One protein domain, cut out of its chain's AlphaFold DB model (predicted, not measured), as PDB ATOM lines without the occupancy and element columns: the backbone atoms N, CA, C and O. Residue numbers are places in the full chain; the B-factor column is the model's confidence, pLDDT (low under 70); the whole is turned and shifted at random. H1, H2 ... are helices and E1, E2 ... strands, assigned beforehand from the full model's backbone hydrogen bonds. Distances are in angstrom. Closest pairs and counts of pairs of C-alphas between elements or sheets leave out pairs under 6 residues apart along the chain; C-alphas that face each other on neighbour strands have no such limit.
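AT A GLANCE: This is residues 209 to 261 of the 321 residues of an uncharacterized protein of Fusarium sp. AF-4 (UniProt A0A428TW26). With little regular structure, the printed part makes two small lobes at the ends of a rod, joined by the thin stretch around Asn 232. One lobe is the antiparallel hairpin E3 and E4 with helix H1 packed on it; the other is the antiparallel hairpin E1 and E2. The 53 printed residues, only 19 in named elements, run E1 E2 H1 E3 E4, mixed helices and strands; the whole is loose, radius of gyration of the C-alphas 13.4 A, spanning 36 by 17 by 13 A.

IN THESE COORDINATES: E3 is residues 251 to 253 and E4 256 to 258, ending at C-alpha 258 (-34.244, 12.977, 17.582). H1, residues 238 to 244, is 10.3 A long. E1, residues 220 to 222, begins at C-alpha 220 (-12.766, 5.500, 15.772); E2 is 225 to 227.

HOW THE PARTS SIT: In E3 and E4, N 253 and O 256 are 2.8 A apart, within hydrogen-bond range. The closest C-alphas of H1 and E3, Asn 238 and Phe 251, are 4.6 A apart. In H1 every O i to N i+4 pair is within range. In E1 and E2, N 222 and O 225 are 2.8 A apart. E1 and H1 are apart.

THE WHOLE: The farthest C-alphas, Asp 213 and Gly 247, are 36.3 A apart. The printed part has no cut and no long link. Residue 246 is under pLDDT 70.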
ATOM      1  N   VAL A 209      -9.725  -3.080  18.322       83.12
ATOM      2  CA  VAL A 209     -10.895  -3.713  18.959       83.12
ATOM      3  C   VAL A 209     -11.797  -2.644  19.582       83.12
ATOM      4  O   VAL A 209     -13.002  -2.839  19.751       83.12
ATOM      5  N   THR A 210     -11.214  -1.498  19.923       82.81
ATOM      6  CA  THR A 210     -11.859  -0.336  20.525       82.81
ATOM      7  C   THR A 210     -11.277   0.955  19.950       82.81
ATOM      8  O   THR A 210     -10.162   0.965  19.436       82.81
ATOM      9  N   ASP A 211     -11.984   2.077  20.106       85.69
ATOM     10  CA  ASP A 211     -11.498   3.407  19.693       85.69
ATOM     11  C   ASP A 211     -10.144   3.783  20.327       85.69
ATOM     12  O   ASP A 211      -9.385   4.570  19.770       85.69
ATOM     13  N   ALA A 212      -9.814   3.212  21.493       84.75
ATOM     14  CA  ALA A 212      -8.554   3.471  22.187       84.75
ATOM     15  C   ALA A 212      -7.328   2.853  21.493       84.75
ATOM     16  O   ALA A 212      -6.203   3.250  21.798       84.75
ATOM     17  N   ASP A 213      -7.543   1.896  20.589       81.75
ATOM     18  CA  ASP A 213      -6.481   1.276  19.794       81.75
ATOM     19  C   ASP A 213      -6.078   2.158  18.599       81.75
ATOM     20  O   ASP A 213      -5.030   1.944  17.991       81.75
ATOM     21  N   CYS A 214      -6.881   3.179  18.289       82.44
ATOM     22  CA  CYS A 214      -6.690   4.058  17.150       82.44
ATOM     23  C   CYS A 214      -5.939   5.354  17.490       82.44
ATOM     24  O   CYS A 214      -5.941   5.840  18.626       82.44
ATOM     25  N   ASP A 215      -5.293   5.950  16.485       85.38
ATOM     26  CA  ASP A 215      -4.562   7.206  16.644       85.38
ATOM     27  C   ASP A 215      -5.464   8.451  16.503       85.38
ATOM     28  O   ASP A 215      -6.659   8.380  16.229       85.38
ATOM     29  N   GLY A 216      -4.891   9.642  16.700       79.69
ATOM     30  CA  GLY A 216      -5.649  10.896  16.619       79.69
ATOM     31  C   GLY A 216      -6.095  11.310  15.208       79.69
ATOM     32  O   GLY A 216      -6.890  12.241  15.089       79.69
ATOM     33  N   ALA A 217      -5.576  10.685  14.148       85.12
ATOM     34  CA  ALA A 217      -5.994  10.932  12.770       85.12
ATOM     35  C   ALA A 217      -7.176  10.035  12.362       85.12
ATOM     36  O   ALA A 217      -8.013  10.470  11.565       85.12
ATOM     37  N   THR A 218      -7.276   8.832  12.932       89.19
ATOM     38  CA  THR A 218      -8.363   7.870  12.704       89.19
ATOM     39  C   THR A 218      -9.001   7.372  14.006       89.19
ATOM     40  O   THR A 218      -9.026   6.175  14.248       89.19
ATOM     41  N   PRO A 219      -9.568   8.245  14.856       88.94
ATOM     42  CA  PRO A 219      -9.806   7.941  16.271       88.94
ATOM     43  C   PRO A 219     -10.964   6.978  16.579       88.94
ATOM     44  O   PRO A 219     -11.306   6.821  17.748       88.94
ATOM     45  N   PHE A 220     -11.604   6.370  15.579       91.00
ATOM     46  CA  PHE A 220     -12.766   5.500  15.772       91.00
ATOM     47  C   PHE A 220     -12.508   4.113  15.201       91.00
ATOM     48  O   PHE A 220     -12.057   3.999  14.066       91.00
ATOM     49  N   CYS A 221     -12.852   3.069  15.942       88.50
ATOM     50  CA  CYS A 221     -12.754   1.698  15.475       88.50
ATOM     51  C   CYS A 221     -14.073   1.244  14.839       88.50
ATOM     52  O   CYS A 221     -15.091   1.117  15.520       88.50
ATOM     53  N   ASP A 222     -14.052   0.964  13.535       89.88
ATOM     54  CA  ASP A 222     -15.189   0.426  12.789       89.88
ATOM     55  C   ASP A 222     -14.848  -0.945  12.208       89.88
ATOM     56  O   ASP A 222     -13.971  -1.064  11.355       89.88
ATOM     57  N   ALA A 223     -15.538  -1.987  12.679       86.00
ATOM     58  CA  ALA A 223     -15.388  -3.364  12.195       86.00
ATOM     59  C   ALA A 223     -13.920  -3.825  12.032       86.00
ATOM     60  O   ALA A 223     -13.577  -4.483  11.051       86.00
ATOM     61  N   GLY A 224     -13.064  -3.457  12.990       85.38
ATOM     62  CA  GLY A 224     -11.650  -3.825  13.003       85.38
ATOM     63  C   GLY A 224     -10.728  -2.915  12.191       85.38
ATOM     64  O   GLY A 224      -9.588  -3.283  11.938       85.38
ATOM     65  N   THR A 225     -11.197  -1.741  11.758       88.19
ATOM     66  CA  THR A 225     -10.400  -0.733  11.039       88.19
ATOM     67  C   THR A 225     -10.533   0.633  11.705       88.19
ATOM     68  O   THR A 225     -11.641   1.058  12.039       88.19
ATOM     69  N   CYS A 226      -9.427   1.357  11.863       88.50
ATOM     70  CA  CYS A 226      -9.464   2.717  12.390       88.50
ATOM     71  C   CYS A 226      -9.915   3.707  11.306       88.50
ATOM     72  O   CYS A 226      -9.324   3.810  10.228       88.50
ATOM     73  N   VAL A 227     -10.954   4.493  11.587       90.56
ATOM     74  CA  VAL A 227     -11.560   5.453  10.658       90.56
ATOM     75  C   VAL A 227     -11.551   6.874  11.225       90.56
ATOM     76  O   VAL A 227     -11.637   7.110  12.425       90.56
ATOM     77  N   ALA A 228     -11.440   7.865  10.336       89.62
ATOM     78  CA  ALA A 228     -11.383   9.285  10.710       89.62
ATOM     79  C   ALA A 228     -12.738   9.867  11.139       89.62
ATOM     80  O   ALA A 228     -12.802  10.872  11.843       89.62
ATOM     81  N   THR A 229     -13.827   9.259  10.681       85.50
ATOM     82  CA  THR A 229     -15.195   9.714  10.931       85.50
ATOM     83  C   THR A 229     -15.914   8.710  11.799       85.50
ATOM     84  O   THR A 229     -15.883   7.526  11.485       85.50
ATOM     85  N   ASN A 230     -16.595   9.194  12.836       84.38
ATOM     86  CA  ASN A 230     -17.368   8.345  13.729       84.38
ATOM     87  C   ASN A 230     -18.383   7.516  12.912       84.38
ATOM     88  O   ASN A 230     -19.290   8.107  12.316       84.38
ATOM     89  N   PRO A 231     -18.248   6.180  12.874       78.44
ATOM     90  CA  PRO A 231     -19.118   5.308  12.086       78.44
ATOM     91  C   PRO A 231     -20.558   5.281  12.620       78.44
ATOM     92  O   PRO A 231     -21.486   4.978  11.878       78.44
ATOM     93  N   ASN A 232     -20.759   5.654  13.888       77.00
ATOM     94  CA  ASN A 232     -22.067   5.720  14.540       77.00
ATOM     95  C   ASN A 232     -22.711   7.113  14.462       77.00
ATOM     96  O   ASN A 232     -23.694   7.379  15.150       77.00
ATOM     97  N   LEU A 233     -22.151   8.027  13.665       83.62
ATOM     98  CA  LEU A 233     -22.702   9.364  13.493       83.62
ATOM     99  C   LEU A 233     -23.866   9.328  12.495       83.62
ATOM    100  O   LEU A 233     -23.654   9.223  11.289       83.62
ATOM    101  N   GLU A 234     -25.096   9.443  12.992       84.06
ATOM    102  CA  GLU A 234     -26.293   9.449  12.143       84.06
ATOM    103  C   GLU A 234     -26.446  10.765  11.372       84.06
ATOM    104  O   GLU A 234     -26.966  10.783  10.257       84.06
ATOM    105  N   CYS A 235     -26.008  11.884  11.951       86.19
ATOM    106  CA  CYS A 235     -26.225  13.207  11.377       86.19
ATOM    107  C   CYS A 235     -25.141  14.218  11.760       86.19
ATOM    108  O   CYS A 235     -24.538  14.146  12.825       86.19
ATOM    109  N   ASN A 236     -24.930  15.214  10.900       86.19
ATOM    110  CA  ASN A 236     -24.212  16.449  11.240       86.19
ATOM    111  C   ASN A 236     -25.165  17.649  11.293       86.19
ATOM    112  O   ASN A 236     -24.869  18.672  11.907       86.19
ATOM    113  N   THR A 237     -26.303  17.544  10.609       85.88
ATOM    114  CA  THR A 237     -27.312  18.588  10.487       85.88
ATOM    115  C   THR A 237     -28.715  17.988  10.515       85.88
ATOM    116  O   THR A 237     -28.921  16.822  10.179       85.88
ATOM    117  N   ASN A 238     -29.720  18.810  10.823       85.19
ATOM    118  CA  ASN A 238     -31.133  18.407  10.749       85.19
ATOM    119  C   ASN A 238     -31.528  17.905   9.345       85.19
ATOM    120  O   ASN A 238     -32.435  17.089   9.202       85.19
ATOM    121  N   ALA A 239     -30.843  18.368   8.292       85.19
ATOM    122  CA  ALA A 239     -31.100  17.916   6.926       85.19
ATOM    123  C   ALA A 239     -30.766  16.427   6.728       85.19
ATOM    124  O   ALA A 239     -31.484  15.744   5.999       85.19
ATOM    125  N   ASP A 240     -29.736  15.922   7.411       86.56
ATOM    126  CA  ASP A 240     -29.357  14.505   7.361       86.56
ATOM    127  C   ASP A 240     -30.466  13.641   7.986       86.56
ATOM    128  O   ASP A 240     -30.917  12.650   7.409       86.56
ATOM    129  N   CYS A 241     -31.009  14.100   9.113       86.81
ATOM    130  CA  CYS A 241     -32.088  13.438   9.842       86.81
ATOM    131  C   CYS A 241     -33.416  13.377   9.077       86.81
ATOM    132  O   CYS A 241     -34.104  12.349   9.076       86.81
ATOM    133  N   GLN A 242     -33.749  14.442   8.346       82.50
ATOM    134  CA  GLN A 242     -34.924  14.471   7.470       82.50
ATOM    135  C   GLN A 242     -34.873  13.388   6.378       82.50
ATOM    136  O   GLN A 242     -35.916  12.863   5.985       82.50
ATOM    137  N   ALA A 243     -33.676  13.031   5.903       78.00
ATOM    138  CA  ALA A 243     -33.491  12.036   4.850       78.00
ATOM    139  C   ALA A 243     -33.543  10.581   5.358       78.00
ATOM    140  O   ALA A 243     -33.974   9.701   4.612       78.00
ATOM    141  N   LEU A 244     -33.137  10.320   6.607       77.69
ATOM    142  CA  LEU A 244     -32.944   8.961   7.137       77.69
ATOM    143  C   LEU A 244     -34.234   8.279   7.623       77.69
ATOM    144  O   LEU A 244     -34.438   7.098   7.356       77.69
ATOM    145  N   ASN A 245     -35.130   9.012   8.294       71.69
ATOM    146  CA  ASN A 245     -36.310   8.435   8.964       71.69
ATOM    147  C   ASN A 245     -37.652   8.869   8.351       71.69
ATOM    148  O   ASN A 245     -38.684   8.868   9.023       71.69
ATOM    149  N   GLY A 246     -37.651   9.313   7.089       69.94
ATOM    150  CA  GLY A 246     -38.858   9.837   6.439       69.94
ATOM    151  C   GLY A 246     -39.490  11.019   7.192       69.94
ATOM    152  O   GLY A 246     -40.702  11.208   7.118       69.94
ATOM    153  N   GLY A 247     -38.677  11.771   7.944       71.25
ATOM    154  CA  GLY A 247     -39.095  12.914   8.759       71.25
ATOM    155  C   GLY A 247     -39.603  12.597  10.172       71.25
ATOM    156  O   GLY A 247     -40.019  13.526  10.858       71.25
ATOM    157  N   ALA A 248     -39.577  11.339  10.636       80.75
ATOM    158  CA  ALA A 248     -40.015  11.000  12.001       80.75
ATOM    159  C   ALA A 248     -39.096  11.583  13.091       80.75
ATOM    160  O   ALA A 248     -39.572  12.014  14.139       80.75
ATOM    161  N   ASN A 249     -37.794  11.643  12.802       87.69
ATOM    162  CA  ASN A 249     -36.777  12.218  13.672       87.69
ATOM    163  C   ASN A 249     -36.036  13.296  12.884       87.69
ATOM    164  O   ASN A 249     -35.047  12.958  12.245       87.69
ATOM    165  N   PRO A 250     -36.539  14.540  12.807       86.69
ATOM    166  CA  PRO A 250     -36.012  15.533  11.877       86.69
ATOM    167  C   PRO A 250     -34.890  16.408  12.457       86.69
ATOM    168  O   PRO A 250     -34.347  17.237  11.727       86.69
ATOM    169  N   PHE A 251     -34.539  16.257  13.735       87.88
ATOM    170  CA  PHE A 251     -33.556  17.106  14.414       87.88
ATOM    171  C   PHE A 251     -32.286  16.321  14.724       87.88
ATOM    172  O   PHE A 251     -32.370  15.183  15.168       87.88
ATOM    173  N   CYS A 252     -31.122  16.919  14.485       88.44
ATOM    174  CA  CYS A 252     -29.833  16.327  14.811       88.44
ATOM    175  C   CYS A 252     -29.357  16.847  16.165       88.44
ATOM    176  O   CYS A 252     -29.076  18.038  16.299       88.44
ATOM    177  N   ASP A 253     -29.248  15.957  17.146       87.19
ATOM    178  CA  ASP A 253     -28.732  16.254  18.477       87.19
ATOM    179  C   ASP A 253     -27.461  15.455  18.742       87.19
ATOM    180  O   ASP A 253     -27.481  14.225  18.744       87.19
ATOM    181  N   ALA A 254     -26.339  16.154  18.915       84.00
ATOM    182  CA  ALA A 254     -25.026  15.560  19.189       84.00
ATOM    183  C   ALA A 254     -24.663  14.341  18.306       84.00
ATOM    184  O   ALA A 254     -23.974  13.424  18.753       84.00
ATOM    185  N   GLY A 255     -25.114  14.327  17.045       85.44
ATOM    186  CA  GLY A 255     -24.845  13.239  16.104       85.44
ATOM    187  C   GLY A 255     -25.916  12.153  15.997       85.44
ATOM    188  O   GLY A 255     -25.732  11.215  15.228       85.44
ATOM    189  N   THR A 256     -27.020  12.282  16.736       88.12
ATOM    190  CA  THR A 256     -28.162  11.355  16.755       88.12
ATOM    191  C   THR A 256     -29.427  12.062  16.275       88.12
ATOM    192  O   THR A 256     -29.674  13.216  16.629       88.12
ATOM    193  N   CYS A 257     -30.269  11.383  15.499       89.50
ATOM    194  CA  CYS A 257     -31.525  11.973  15.044       89.50
ATOM    195  C   CYS A 257     -32.648  11.808  16.074       89.50
ATOM    196  O   CYS A 257     -33.088  10.696  16.372       89.50
ATOM    197  N   VAL A 258     -33.193  12.922  16.558       87.88
ATOM    198  CA  VAL A 258     -34.244  12.977  17.582       87.88
ATOM    199  C   VAL A 258     -35.572  13.530  17.028       87.88
ATOM    200  O   VAL A 258     -35.585  14.283  16.049       87.88
ATOM    201  N   PRO A 259     -36.723  13.129  17.607       85.94
ATOM    202  CA  PRO A 259     -38.056  13.532  17.135       85.94
ATOM    203  C   PRO A 259     -38.444  14.967  17.497       85.94
ATOM    204  O   PRO A 259     -39.276  15.567  16.819       85.94
ATOM    205  N   THR A 260     -37.849  15.524  18.545       82.69
ATOM    206  CA  THR A 260     -38.121  16.872  19.053       82.69
ATOM    207  C   THR A 260     -36.848  17.688  19.034       82.69
ATOM    208  O   THR A 260     -35.793  17.160  19.370       82.69
ATOM    209  N   ASP A 261     -36.950  18.961  18.657       81.81
ATOM    210  CA  ASP A 261     -35.810  19.870  18.683       81.81
ATOM    211  C   ASP A 261     -35.337  20.032  20.136       81.81
ATOM    212  O   ASP A 261     -36.100  20.546  20.958       81.81
TER     213      ASP A 261